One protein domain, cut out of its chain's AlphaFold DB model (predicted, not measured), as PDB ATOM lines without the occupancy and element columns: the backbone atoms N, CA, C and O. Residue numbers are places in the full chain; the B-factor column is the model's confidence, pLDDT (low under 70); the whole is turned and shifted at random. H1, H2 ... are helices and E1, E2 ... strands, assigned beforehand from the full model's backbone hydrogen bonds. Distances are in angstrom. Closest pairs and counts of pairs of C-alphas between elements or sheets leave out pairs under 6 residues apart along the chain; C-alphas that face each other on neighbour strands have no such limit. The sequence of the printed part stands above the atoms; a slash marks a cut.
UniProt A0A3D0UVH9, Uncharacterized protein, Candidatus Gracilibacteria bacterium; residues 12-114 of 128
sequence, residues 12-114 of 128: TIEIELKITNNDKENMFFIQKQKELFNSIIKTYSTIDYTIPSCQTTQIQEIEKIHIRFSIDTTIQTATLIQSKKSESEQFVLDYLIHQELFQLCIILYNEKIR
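Overview. This is residues 12 to 114 of the 128 residues of an uncharacterized protein of Candidatus Gracilibacteria bacterium (UniProt A0A3D0UVH9). A slim three-stranded sheet makes one end of the domain, and five helices form a loose group at the other. H4 lies near the middle and grazes the sheet at E2, H1 and H3 lie side by side, and H2 and H5 cross at the far end. The printed part has 103 residues, in the order E1 H1 H2 H3 E2 E3 H4 H5; the sheet, E1 E2 E3, is antiparallel, and the class is mixed, helices and strands. It is only just compact, close to loose, with a radius of gyration of the C-alphas of 15.1 A and spans of 44 by 35 by 21 A.

Arrangement. E1, residues 12 to 18, is antiparallel to E2, residues 64 to 72, with N 15 and O 67 within hydrogen-bond range at 2.9 A. E2 and E3, residues 77 to 80, form a hairpin, with N 70 and O 79 within that range at 2.8 A. H1, residues 21 to 32, touches H3, residues 56 to 61, with residues 24 to 28 alone, at a shallow tilt of 19 degrees, opposite ways; their closest C-alphas, Lys 24 and Ile 59, are 6.6 A apart. H2, residues 34 to 44, touches H5, residues 99 to 113, about perpendicular at 82 degrees; their closest C-alphas, Phe 37 and Cys 105, are 6.0 A apart. H4, residues 87 to 97, only grazes the sheet, with residues 89 to 93; the closest C-alphas of E2 and H4, Ile 65 and Glu 89, are 6.7 A apart. In the five helices every O i to N i+4 pair is within hydrogen-bond range.

Along the chain. E1 begins at C-alpha 12, (81.401, 126.529, 121.384), and E2 is 25.6 A long. H1 is 16.4 A long, and H5, 20.1 A, ends at C-alpha 113, (122.402, 140.657, 122.975).

Size, cuts and confidence. The C-alphas farthest apart, Thr 74 and Arg 114, are 46.2 A apart. The printed part has no cut; the link H2 to H3 is long, and residues 82 to 83 have pLDDT under 70.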
ATOM      1  N   THR A  12      80.244 127.179 120.760       81.44
ATOM      2  CA  THR A  12      81.401 126.529 121.384       81.44
ATOM      3  C   THR A  12      82.089 125.643 120.361       81.44
ATOM      4  O   THR A  12      81.438 124.810 119.732       81.44
ATOM      5  N   ILE A  13      83.398 125.813 120.217       81.50
ATOM      6  CA  ILE A  13      84.247 124.980 119.370       81.50
ATOM      7  C   ILE A  13      85.278 124.282 120.250       81.50
ATOM      8  O   ILE A  13      85.834 124.877 121.175       81.50
ATOM      9  N   GLU A  14      85.527 123.012 119.943       84.50
ATOM     10  CA  GLU A  14      86.585 122.206 120.538       84.50
ATOM     11  C   GLU A  14      87.575 121.804 119.445       84.50
ATOM     12  O   GLU A  14      87.185 121.284 118.399       84.50
ATOM     13  N   ILE A  15      88.854 122.082 119.685       85.44
ATOM     14  CA  ILE A  15      89.962 121.707 118.810       85.44
ATOM     15  C   ILE A  15      90.932 120.849 119.614       85.44
ATOM     16  O   ILE A  15      91.320 121.200 120.729       85.44
ATOM     17  N   GLU A  16      91.348 119.735 119.022       88.25
ATOM     18  CA  GLU A  16      92.467 118.930 119.496       88.25
ATOM     19  C   GLU A  16      93.697 119.279 118.651       88.25
ATOM     20  O   GLU A  16      93.700 119.085 117.434       88.25
ATOM     21  N   LEU A  17      94.742 119.812 119.284       87.31
ATOM     22  CA  LEU A  17      96.018 120.081 118.625       87.31
ATOM     23  C   LEU A  17      97.028 119.014 119.022       87.31
ATOM     24  O   LEU A  17      97.265 118.781 120.208       87.31
ATOM     25  N   LYS A  18      97.649 118.384 118.025       91.00
ATOM     26  CA  LYS A  18      98.766 117.466 118.240       91.00
ATOM     27  C   LYS A  18     100.048 118.264 118.455       91.00
ATOM     28  O   LYS A  18     100.375 119.124 117.646       91.00
ATOM     29  N   ILE A  19     100.786 117.926 119.507       90.31
ATOM     30  CA  ILE A  19     102.094 118.502 119.806       90.31
ATOM     31  C   ILE A  19     103.162 117.677 119.090       90.31
ATOM     32  O   ILE A  19     103.323 116.478 119.334       90.31
ATOM     33  N   THR A  20     103.878 118.309 118.165       90.44
ATOM     34  CA  THR A  20     104.944 117.673 117.392       90.44
ATOM     35  C   THR A  20     106.246 117.599 118.191       90.44
ATOM     36  O   THR A  20     106.427 118.253 119.218       90.44
ATOM     37  N   ASN A  21     107.208 116.815 117.701       89.06
ATOM     38  CA  ASN A  21     108.544 116.783 118.300       89.06
ATOM     39  C   ASN A  21     109.261 118.139 118.186       89.06
ATOM     40  O   ASN A  21     109.971 118.514 119.115       89.06
ATOM     41  N   ASN A  22     109.029 118.891 117.105       88.81
ATOM     42  CA  ASN A  22     109.591 120.234 116.951       88.81
ATOM     43  C   ASN A  22     109.027 121.190 118.009       88.81
ATOM     44  O   ASN A  22     109.787 121.959 118.596       88.81
ATOM     45  N   ASP A  23     107.725 121.104 118.303       89.31
ATOM     46  CA  ASP A  23     107.098 121.898 119.368       89.31
ATOM     47  C   ASP A  23     107.744 121.589 120.720       89.31
ATOM     48  O   ASP A  23     108.097 122.500 121.466       89.31
ATOM     49  N   LYS A  24     107.979 120.305 121.016       90.62
ATOM     50  CA  LYS A  24     108.669 119.878 122.243       90.62
ATOM     51  C   LYS A  24     110.079 120.445 122.333       90.62
ATOM     52  O   LYS A  24     110.448 121.000 123.364       90.62
ATOM     53  N   GLU A  25     110.861 120.352 121.264       89.19
ATOM     54  CA  GLU A  25     112.216 120.909 121.222       89.19
ATOM     55  C   GLU A  25     112.227 122.431 121.413       89.19
ATOM     56  O   GLU A  25     113.046 122.947 122.177       89.19
ATOM     57  N   ASN A  26     111.292 123.141 120.781       89.50
ATOM     58  CA  ASN A  26     111.125 124.581 120.948       89.50
ATOM     59  C   ASN A  26     110.734 124.941 122.391       89.50
ATOM     60  O   ASN A  26     111.329 125.835 122.992       89.50
ATOM     61  N   MET A  27     109.791 124.209 122.982       91.75
ATOM     62  CA  MET A  27     109.389 124.367 124.379       91.75
ATOM     63  C   MET A  27     110.542 124.100 125.356       91.75
ATOM     64  O   MET A  27     110.742 124.873 126.295       91.75
ATOM     65  N   PHE A  28     111.357 123.065 125.117       90.38
ATOM     66  CA  PHE A  28     112.567 122.814 125.908       90.38
ATOM     67  C   PHE A  28     113.571 123.946 125.796       90.38
ATOM     68  O   PHE A  28     114.177 124.342 126.794       90.38
ATOM     69  N   PHE A  29     113.751 124.475 124.591       88.06
ATOM     70  CA  PHE A  29     114.637 125.600 124.367       88.06
ATOM     71  C   PHE A  29     114.168 126.846 125.130       88.06
ATOM     72  O   PHE A  29     114.971 127.459 125.835       88.06
ATOM     73  N   ILE A  30     112.873 127.163 125.067       90.06
ATOM     74  CA  ILE A  30     112.267 128.276 125.808       90.06
ATOM     75  C   ILE A  30     112.458 128.098 127.316       90.06
ATOM     76  O   ILE A  30     112.925 129.022 127.975       90.06
ATOM     77  N   GLN A  31     112.184 126.909 127.863       91.19
ATOM     78  CA  GLN A  31     112.403 126.632 129.288       91.19
ATOM     79  C   GLN A  31     113.872 126.791 129.692       91.19
ATOM     80  O   GLN A  31     114.177 127.392 130.722       91.19
ATOM     81  N   LYS A  32     114.802 126.302 128.864       89.12
ATOM     82  CA  LYS A  32     116.242 126.424 129.117       89.12
ATOM     83  C   LYS A  32     116.706 127.883 129.137       89.12
ATOM     84  O   LYS A  32     117.599 128.219 129.908       89.12
ATOM     85  N   GLN A  33     116.111 128.734 128.302       89.31
ATOM     86  CA  GLN A  33     116.453 130.154 128.173       89.31
ATOM     87  C   GLN A  33     115.479 131.084 128.912       89.31
ATOM     88  O   GLN A  33     115.507 132.294 128.689       89.31
ATOM     89  N   LYS A  34     114.627 130.554 129.800       91.69
ATOM     90  CA  LYS A  34     113.509 131.308 130.389       91.69
ATOM     91  C   LYS A  34     113.939 132.616 131.051       91.69
ATOM     92  O   LYS A  34     113.307 133.637 130.830       91.69
ATOM     93  N   GLU A  35     115.038 132.607 131.806       92.56
ATOM     94  CA  GLU A  35     115.517 133.787 132.537       92.56
ATOM     95  C   GLU A  35     115.962 134.891 131.576       92.56
ATOM     96  O   GLU A  35     115.641 136.065 131.751       92.56
ATOM     97  N   LEU A  36     116.652 134.493 130.508       91.00
ATOM     98  CA  LEU A  36     117.079 135.392 129.449       91.00
ATOM     99  C   LEU A  36     115.868 135.990 128.725       91.00
ATOM    100  O   LEU A  36     115.801 137.205 128.561       91.00
ATOM    101  N   PHE A  37     114.900 135.167 128.322       92.56
ATOM    102  CA  PHE A  37     113.700 135.650 127.636       92.56
ATOM    103  C   PHE A  37     112.827 136.520 128.538       92.56
ATOM    104  O   PHE A  37     112.396 137.579 128.095       92.56
ATOM    105  N   ASN A  38     112.656 136.168 129.811       94.38
ATOM    106  CA  ASN A  38     111.973 137.014 130.790       94.38
ATOM    107  C   ASN A  38     112.669 138.373 130.945       94.38
ATOM    108  O   ASN A  38     112.000 139.404 130.996       94.38
ATOM    109  N   SER A  39     114.007 138.405 130.950       92.75
ATOM    110  CA  SER A  39     114.741 139.674 130.942       92.75
ATOM    111  C   SER A  39     114.492 140.469 129.662       92.75
ATOM    112  O   SER A  39     114.298 141.677 129.743       92.75
ATOM    113  N   ILE A  40     114.479 139.825 128.491       92.00
ATOM    114  CA  ILE A  40     114.209 140.497 127.211       92.00
ATOM    115  C   ILE A  40     112.799 141.086 127.200       92.00
ATOM    116  O   ILE A  40     112.644 142.258 126.866       92.00
ATOM    117  N   ILE A  41     111.790 140.316 127.612       93.12
ATOM    118  CA  ILE A  41     110.400 140.777 127.703       93.12
ATOM    119  C   ILE A  41     110.329 141.993 128.627       93.12
ATOM    120  O   ILE A  41     109.845 143.041 128.218       93.12
ATOM    121  N   LYS A  42     110.913 141.906 129.826       93.50
ATOM    122  CA  LYS A  42     110.913 143.013 130.789       93.50
ATOM    123  C   LYS A  42     111.632 144.267 130.282       93.50
ATOM    124  O   LYS A  42     111.255 145.377 130.641       93.50
ATOM    125  N   THR A  43     112.703 144.111 129.505       92.19
ATOM    126  CA  THR A  43     113.500 145.242 129.005       92.19
ATOM    127  C   THR A  43     112.891 145.892 127.766       92.19
ATOM    128  O   THR A  43     112.979 147.109 127.619       92.19
ATOM    129  N   TYR A  44     112.305 145.101 126.868       88.69
ATOM    130  CA  TYR A  44     111.920 145.549 125.527       88.69
ATOM    131  C   TYR A  44     110.409 145.525 125.267       88.69
ATOM    132  O   TYR A  44     109.991 145.867 124.163       88.69
ATOM    133  N   SER A  45     109.589 145.140 126.248       87.38
ATOM    134  CA  SER A  45     108.133 145.059 126.124       87.38
ATOM    135  C   SER A  45     107.420 145.698 127.315       87.38
ATOM    136  O   SER A  45     107.952 145.774 128.419       87.38
ATOM    137  N   THR A  46     106.188 146.147 127.087       89.38
ATOM    138  CA  THR A  46     105.240 146.563 128.133       89.38
ATOM    139  C   THR A  46     104.279 145.439 128.530       89.38
ATOM    140  O   THR A  46     103.405 145.651 129.367       89.38
ATOM    141  N   ILE A  47     104.410 144.261 127.912       87.69
ATOM    142  CA  ILE A  47     103.569 143.097 128.194       87.69
ATOM    143  C   ILE A  47     103.891 142.572 129.597       87.69
ATOM    144  O   ILE A  47     105.036 142.231 129.892       87.69
ATOM    145  N   ASP A  48     102.857 142.450 130.430       88.00
ATOM    146  CA  ASP A  48     102.935 141.793 131.737       88.00
ATOM    147  C   ASP A  48     102.836 140.272 131.567       88.00
ATOM    148  O   ASP A  48     101.790 139.653 131.760       88.00
ATOM    149  N   TYR A  49     103.928 139.674 131.093       89.44
ATOM    150  CA  TYR A  49     104.037 138.236 130.887       89.44
ATOM    151  C   TYR A  49     105.387 137.733 131.381       89.44
ATOM    152  O   TYR A  49     106.443 138.267 131.038       89.44
ATOM    153  N   THR A  50     105.344 136.670 132.179       91.38
ATOM    154  CA  THR A  50     106.524 135.939 132.639       91.38
ATOM    155  C   THR A  50     106.355 134.489 132.242       91.38
ATOM    156  O   THR A  50     105.341 133.873 132.559       91.38
ATOM    157  N   ILE A  51     107.362 133.940 131.568       90.94
ATOM    158  CA  ILE A  51     107.365 132.546 131.138       90.94
ATOM    159  C   ILE A  51     107.305 131.663 132.388       90.94
ATOM    160  O   ILE A  51     108.231 131.724 133.210       90.94
ATOM    161  N   PRO A  52     106.253 130.841 132.551       89.75
ATOM    162  CA  PRO A  52     106.133 129.989 133.718       89.75
ATOM    163  C   PRO A  52     107.151 128.849 133.650       89.75
ATOM    164  O   PRO A  52     107.580 128.419 132.578       89.75
ATOM    165  N   SER A  53     107.560 128.344 134.813       87.56
ATOM    166  CA  SER A  53     108.440 127.178 134.879       87.56
ATOM    167  C   SER A  53     107.621 125.909 134.657       87.56
ATOM    168  O   SER A  53     106.605 125.720 135.315       87.56
ATOM    169  N   CYS A  54     108.089 125.018 133.787       87.56
ATOM    170  CA  CYS A  54     107.474 123.710 133.565       87.56
ATOM    171  C   CYS A  54     108.559 122.629 133.563       87.56
ATOM    172  O   CYS A  54     109.651 122.845 133.026       87.56
ATOM    173  N   GLN A  55     108.296 121.480 134.193       86.25
ATOM    174  CA  GLN A  55     109.274 120.396 134.215       86.25
ATOM    175  C   GLN A  55     109.386 119.762 132.829       86.25
ATOM    176  O   GLN A  55     108.395 119.521 132.141       86.25
ATOM    177  N   THR A  56     110.610 119.443 132.418       81.19
ATOM    178  CA  THR A  56     110.869 118.885 131.086       81.19
ATOM    179  C   THR A  56     110.201 117.526 130.872       81.19
ATOM    180  O   THR A  56     109.724 117.252 129.774       81.19
ATOM    181  N   THR A  57     110.106 116.701 131.915       85.50
ATOM    182  CA  THR A  57     109.371 115.426 131.898       85.50
ATOM    183  C   THR A  57     107.902 115.633 131.533       85.50
ATOM    184  O   THR A  57     107.387 114.957 130.648       85.50
ATOM    185  N   GLN A  58     107.263 116.649 132.113       85.75
ATOM    186  CA  GLN A  58     105.861 116.962 131.849       85.75
ATOM    187  C   GLN A  58     105.628 117.426 130.402       85.75
ATOM    188  O   GLN A  58     104.590 117.125 129.824       85.75
ATOM    189  N   ILE A  59     106.587 118.127 129.786       85.38
ATOM    190  CA  ILE A  59     106.502 118.530 128.370       85.38
ATOM    191  C   ILE A  59     106.658 117.312 127.444       85.38
ATOM    192  O   ILE A  59     105.994 117.234 126.410       85.38
ATOM    193  N   GLN A  60     107.528 116.352 127.791       85.75
ATOM    194  CA  GLN A  60     107.732 115.146 126.978       85.75
ATOM    195  C   GLN A  60     106.468 114.291 126.882       85.75
ATOM    196  O   GLN A  60     106.183 113.761 125.807       85.75
ATOM    197  N   GLU A  61     105.718 114.190 127.975       87.81
ATOM    198  CA  GLU A  61     104.520 113.354 128.087       87.81
ATOM    199  C   GLU A  61     103.298 113.934 127.359       87.81
ATOM    200  O   GLU A  61     102.364 113.199 127.044       87.81
ATOM    201  N   ILE A  62     103.295 115.231 127.027       88.06
ATOM    202  CA  ILE A  62     102.169 115.838 126.310       88.06
ATOM    203  C   ILE A  62     102.227 115.465 124.832       88.06
ATOM    204  O   ILE A  62     103.146 115.831 124.098       88.06
ATOM    205  N   GLU A  63     101.200 114.766 124.367       89.56
ATOM    206  CA  GLU A  63     101.023 114.456 122.946       89.56
ATOM    207  C   GLU A  63     100.025 115.384 122.266       89.56
ATOM    208  O   GLU A  63     100.141 115.658 121.071       89.56
ATOM    209  N   LYS A  64      99.028 115.849 123.018       89.62
ATOM    210  CA  LYS A  64      97.918 116.630 122.492       89.62
ATOM    211  C   LYS A  64      97.404 117.614 123.525       89.62
ATOM    212  O   LYS A  64      97.458 117.342 124.722       89.62
ATOM    213  N   ILE A  65      96.843 118.718 123.050       88.81
ATOM    214  CA  ILE A  65      96.129 119.677 123.884       88.81
ATOM    215  C   ILE A  65      94.719 119.900 123.345       88.81
ATOM    216  O   ILE A  65      94.515 120.163 122.161       88.81
ATOM    217  N   HIS A  66      93.742 119.797 124.242       86.44
ATOM    218  CA  HIS A  66      92.348 120.111 123.949       86.44
ATOM    219  C   HIS A  66      92.088 121.576 124.287       86.44
ATOM    220  O   HIS A  66      92.310 122.016 125.422       86.44
ATOM    221  N   ILE A  67      91.629 122.338 123.303       85.25
ATOM    222  CA  ILE A  67      91.330 123.759 123.427       85.25
ATOM    223  C   ILE A  67      89.850 123.950 123.137       85.25
ATOM    224  O   ILE A  67      89.358 123.563 122.079       85.25
ATOM    225  N   ARG A  68      89.143 124.574 124.078       86.19
ATOM    226  CA  ARG A  68      87.755 124.990 123.889       86.19
ATOM    227  C   ARG A  68      87.688 126.498 123.852       86.19
ATOM    228  O   ARG A  68      88.270 127.163 124.708       86.19
ATOM    229  N   PHE A  69      86.953 127.032 122.894       84.56
ATOM    230  CA  PHE A  69      86.692 128.459 122.815       84.56
ATOM    231  C   PHE A  69      85.242 128.722 122.441       84.56
ATOM    232  O   PHE A  69      84.583 127.937 121.761       84.56
ATOM    233  N   SER A  70      84.753 129.847 122.936       83.50
ATOM    234  CA  SER A  70      83.471 130.417 122.585       83.50
ATOM    235  C   SER A  70      83.706 131.474 121.518       83.50
ATOM    236  O   SER A  70      84.496 132.390 121.739       83.50
ATOM    237  N   ILE A  71      83.023 131.363 120.382       82.06
ATOM    238  CA  ILE A  71      82.972 132.424 119.376       82.06
ATOM    239  C   ILE A  71      81.732 133.267 119.636       82.06
ATOM    240  O   ILE A  71      80.607 132.764 119.565       82.06
ATOM    241  N   ASP A  72      81.945 134.556 119.875       81.56
ATOM    242  CA  ASP A  72      80.900 135.560 119.742       81.56
ATOM    243  C   ASP A  72      80.978 136.176 118.342       81.56
ATOM    244  O   ASP A  72      81.850 136.986 118.023       81.56
ATOM    245  N   THR A  73      80.049 135.769 117.479       77.81
ATOM    246  CA  THR A  73      79.971 136.243 116.092       77.81
ATOM    247  C   THR A  73      79.526 137.702 115.980       77.81
ATOM    248  O   THR A  73      79.652 138.291 114.911       77.81
ATOM    249  N   THR A  74      79.002 138.286 117.058       80.56
ATOM    250  CA  THR A  74      78.496 139.664 117.098       80.56
ATOM    251  C   THR A  74      79.645 140.652 117.217       80.56
ATOM    252  O   THR A  74      79.702 141.636 116.484       80.56
ATOM    253  N   ILE A  75      80.582 140.361 118.120       80.56
ATOM    254  CA  ILE A  75      81.782 141.175 118.358       80.56
ATOM    255  C   ILE A  75      83.030 140.609 117.667       80.56
ATOM    256  O   ILE A  75      84.103 141.190 117.784       80.56
ATOM    257  N   GLN A  76      82.884 139.503 116.928       77.25
ATOM    258  CA  GLN A  76      83.959 138.811 116.206       77.25
ATOM    259  C   GLN A  76      85.138 138.433 117.110       77.25
ATOM    260  O   GLN A  76      86.299 138.499 116.707       77.25
ATOM    261  N   THR A  77      84.844 138.028 118.344       77.75
ATOM    262  CA  THR A  77      85.865 137.597 119.298       77.75
ATOM    263  C   THR A  77      85.757 136.104 119.568       77.75
ATOM    264  O   THR A  77      84.672 135.516 119.598       77.75
ATOM    265  N   ALA A  78      86.914 135.481 119.770       77.81
ATOM    266  CA  ALA A  78      87.018 134.137 120.310       77.81
ATOM    267  C   ALA A  78      87.562 134.239 121.736       77.81
ATOM    268  O   ALA A  78      88.575 134.891 121.980       77.81
ATOM    269  N   THR A  79      86.889 133.606 122.690       81.44
ATOM    270  CA  THR A  79      87.323 133.566 124.089       81.44
ATOM    271  C   THR A  79      87.599 132.128 124.484       81.44
ATOM    272  O   THR A  79      86.743 131.261 124.327       81.44
ATOM    273  N   LEU A  80      88.794 131.868 125.012       80.62
ATOM    274  CA  LEU A  80      89.147 130.569 125.574       80.62
ATOM    275  C   LEU A  80      88.219 130.237 126.746       80.62
ATOM    276  O   LEU A  80      88.123 130.985 127.718       80.62
ATOM    277  N   ILE A  81      87.560 129.086 126.667       80.50
ATOM    278  CA  ILE A  81      86.795 128.533 127.778       80.50
ATOM    279  C   ILE A  81      87.816 127.824 128.662       80.50
ATOM    280  O   ILE A  81      88.205 126.686 128.392       80.50
ATOM    281  N   GLN A  82      88.309 128.523 129.685       65.44
ATOM    282  CA  GLN A  82      89.288 127.960 130.610       65.44
ATOM    283  C   GLN A  82      88.653 126.827 131.425       65.44
ATOM    284  O   GLN A  82      87.943 127.045 132.405       65.44
ATOM    285  N   SER A  83      88.920 125.587 131.023       66.50
ATOM    286  CA  SER A  83      88.849 124.439 131.921       66.50
ATOM    287  C   SER A  83      90.102 124.421 132.792       66.50
ATOM    288  O   SER A  83      91.167 124.829 132.333       66.50
ATOM    289  N   LYS A  84      90.008 123.906 134.021       72.19
ATOM    290  CA  LYS A  84      91.176 123.690 134.885       72.19
ATOM    291  C   LYS A  84      92.198 122.814 134.143       72.19
ATOM    292  O   LYS A  84      91.963 121.620 133.982       72.19
ATOM    293  N   LYS A  85      93.277 123.425 133.653       76.12
ATOM    294  CA  LYS A  85      94.394 122.752 132.981       76.12
ATOM    295  C   LYS A  85      95.464 122.395 134.002       76.12
ATOM    296  O   LYS A  85      95.610 123.079 135.017       76.12
ATOM    297  N   SER A  86      96.190 121.313 133.748       84.31
ATOM    298  CA  SER A  86      97.436 121.040 134.469       84.31
ATOM    299  C   SER A  86      98.478 122.126 134.170       84.31
ATOM    300  O   SER A  86      98.374 122.838 133.172       84.31
ATOM    301  N   GLU A  87      99.497 122.259 135.020       84.62
ATOM    302  CA  GLU A  87     100.577 123.242 134.821       84.62
ATOM    303  C   GLU A  87     101.266 123.078 133.460       84.62
ATOM    304  O   GLU A  87     101.597 124.059 132.797       84.62
ATOM    305  N   SER A  88     101.440 121.836 133.013       86.25
ATOM    306  CA  SER A  88     102.088 121.521 131.746       86.25
ATOM    307  C   SER A  88     101.189 121.792 130.542       86.25
ATOM    308  O   SER A  88     101.652 122.358 129.556       86.25
ATOM    309  N   GLU A  89      99.892 121.487 130.622       87.56
ATOM    310  CA  GLU A  89      98.931 121.894 129.590       87.56
ATOM    311  C   GLU A  89      98.787 123.412 129.503       87.56
ATOM    312  O   GLU A  89      98.628 123.945 128.406       87.56
ATOM    313  N   GLN A  90      98.834 124.112 130.638       88.00
ATOM    314  CA  GLN A  90      98.815 125.569 130.651       88.00
ATOM    315  C   GLN A  90     100.081 126.123 129.998       88.00
ATOM    316  O   GLN A  90      99.980 126.997 129.146       88.00
ATOM    317  N   PHE A  91     101.252 125.562 130.305       89.44
ATOM    318  CA  PHE A  91     102.496 125.963 129.656       89.44
ATOM    319  C   PHE A  91     102.467 125.735 128.136       89.44
ATOM    320  O   PHE A  91     102.880 126.610 127.381       89.44
ATOM    321  N   VAL A  92     101.950 124.593 127.670       89.75
ATOM    322  CA  VAL A  92     101.772 124.336 126.230       89.75
ATOM    323  C   VAL A  92     100.799 125.341 125.616       89.75
ATOM    324  O   VAL A  92     101.044 125.844 124.524       89.75
ATOM    325  N   LEU A  93      99.703 125.667 126.302       88.44
ATOM    326  CA  LEU A  93      98.763 126.672 125.818       88.44
ATOM    327  C   LEU A  93      99.421 128.057 125.720       88.44
ATOM    328  O   LEU A  93      99.286 128.720 124.695       88.44
ATOM    329  N   ASP A  94     100.167 128.464 126.745       88.62
ATOM    330  CA  ASP A  94     100.899 129.730 126.761       88.62
ATOM    331  C   ASP A  94     101.962 129.765 125.658       88.62
ATOM    332  O   ASP A  94     102.138 130.799 125.015       88.62
ATOM    333  N   TYR A  95     102.623 128.632 125.395       90.00
ATOM    334  CA  TYR A  95     103.547 128.462 124.278       90.00
ATOM    335  C   TYR A  95     102.883 128.764 122.928       90.00
ATOM    336  O   TYR A  95     103.433 129.524 122.131       90.00
ATOM    337  N   LEU A  96     101.690 128.208 122.696       87.62
ATOM    338  CA  LEU A  96     100.935 128.403 121.457       87.62
ATOM    339  C   LEU A  96     100.407 129.834 121.319       87.62
ATOM    340  O   LEU A  96     100.502 130.421 120.245       87.62
ATOM    341  N   ILE A  97      99.880 130.411 122.402       86.12
ATOM    342  CA  ILE A  97      99.345 131.781 122.404       86.12
ATOM    343  C   ILE A  97     100.460 132.804 122.159       86.12
ATOM    344  O   ILE A  97     100.271 133.757 121.409       86.12
ATOM    345  N   HIS A  98     101.629 132.610 122.772       89.19
ATOM    346  CA  HIS A  98     102.724 133.582 122.751       89.19
ATOM    347  C   HIS A  98     103.835 133.217 121.755       89.19
ATOM    348  O   HIS A  98     104.967 133.684 121.900       89.19
ATOM    349  N   GLN A  99     103.543 132.410 120.729       87.81
ATOM    350  CA  GLN A  99     104.541 131.960 119.753       87.81
ATOM    351  C   GLN A  99     105.321 133.129 119.118       87.81
ATOM    352  O   GLN A  99     106.551 133.085 119.036       87.81
ATOM    353  N   GLU A 100     104.625 134.201 118.733       87.88
ATOM    354  CA  GLU A 100     105.242 135.406 118.158       87.88
ATOM    355  C   GLU A 100     106.150 136.134 119.158       87.88
ATOM    356  O   GLU A 100     107.237 136.592 118.803       87.88
ATOM    357  N   LEU A 101     105.756 136.192 120.434       90.69
ATOM    358  CA  LEU A 101     106.576 136.798 121.481       90.69
ATOM    359  C   LEU A 101     107.909 136.056 121.629       90.69
ATOM    360  O   LEU A 101     108.961 136.692 121.721       90.69
ATOM    361  N   PHE A 102     107.889 134.720 121.608       90.19
ATOM    362  CA  PHE A 102     109.116 133.923 121.667       90.19
ATOM    363  C   PHE A 102     110.001 134.136 120.440       90.19
ATOM    364  O   PHE A 102     111.217 134.271 120.584       90.19
ATOM    365  N   GLN A 103     109.407 134.225 119.246       87.12
ATOM    366  CA  GLN A 103     110.140 134.557 118.021       87.12
ATOM    367  C   GLN A 103     110.838 135.920 118.140       87.12
ATOM    368  O   GLN A 103     112.036 136.017 117.871       87.12
ATOM    369  N   LEU A 104     110.137 136.949 118.622       88.25
ATOM    370  CA  LEU A 104     110.712 138.278 118.841       88.25
ATOM    371  C   LEU A 104     111.835 138.265 119.881       88.25
ATOM    372  O   LEU A 104     112.873 138.892 119.668       88.25
ATOM    373  N   CYS A 105     111.675 137.519 120.979       88.75
ATOM    374  CA  CYS A 105     112.728 137.375 121.987       88.75
ATOM    375  C   CYS A 105     114.005 136.775 121.391       88.75
ATOM    376  O   CYS A 105     115.108 137.232 121.686       88.75
ATOM    377  N   ILE A 106     113.856 135.778 120.523       87.19
ATOM    378  CA  ILE A 106     114.971 135.112 119.849       87.19
ATOM    379  C   ILE A 106     115.649 136.042 118.845       87.19
ATOM    380  O   ILE A 106     116.878 136.094 118.807       87.19
ATOM    381  N   ILE A 107     114.877 136.812 118.075       86.62
ATOM    382  CA  ILE A 107     115.409 137.828 117.156       86.62
ATOM    383  C   ILE A 107     116.214 138.871 117.938       86.62
ATOM    384  O   ILE A 107     117.392 139.079 117.651       86.62
ATOM    385  N   LEU A 108     115.626 139.461 118.984       86.19
ATOM    386  CA  LEU A 108     116.298 140.457 119.825       86.19
ATOM    387  C   LEU A 108     117.568 139.900 120.460       86.19
ATOM    388  O   LEU A 108     118.596 140.579 120.495       86.19
ATOM    389  N   TYR A 109     117.522 138.654 120.925       84.88
ATOM    390  CA  TYR A 109     118.704 137.997 121.442       84.88
ATOM    391  C   TYR A 109     119.792 137.865 120.366       84.88
ATOM    392  O   TYR A 109     120.924 138.298 120.590       84.88
ATOM    393  N   ASN A 110     119.453 137.313 119.197       81.75
ATOM    394  CA  ASN A 110     120.392 137.056 118.105       81.75
ATOM    395  C   ASN A 110     121.029 138.340 117.549       81.75
ATOM    396  O   ASN A 110     122.212 138.319 117.201       81.75
ATOM    397  N   GLU A 111     120.258 139.425 117.467       82.81
ATOM    398  CA  GLU A 111     120.669 140.693 116.855       82.81
ATOM    399  C   GLU A 111     121.348 141.659 117.830       82.81
ATOM    400  O   GLU A 111     122.275 142.363 117.435       82.81
ATOM    401  N   LYS A 112     120.884 141.730 119.086       78.69
ATOM    402  CA  LYS A 112     121.254 142.822 120.008       78.69
ATOM    403  C   LYS A 112     122.018 142.383 121.251       78.69
ATOM    404  O   LYS A 112     122.709 143.206 121.843       78.69
ATOM    405  N   ILE A 113     121.879 141.127 121.676       78.44
ATOM    406  CA  ILE A 113     122.402 140.657 122.975       78.44
ATOM    407  C   ILE A 113     123.535 139.647 122.791       78.44
ATOM    408  O   ILE A 113     124.482 139.613 123.581       78.44
ATOM    409  N   ARG A 114     123.458 138.819 121.747       72.00
ATOM    410  CA  ARG A 114     124.449 137.789 121.447       72.00
ATOM    411  C   ARG A 114     125.827 138.414 121.220       72.00
ATOM    412  O   ARG A 114     126.003 139.280 120.364       72.00
TER     413      ARG A 114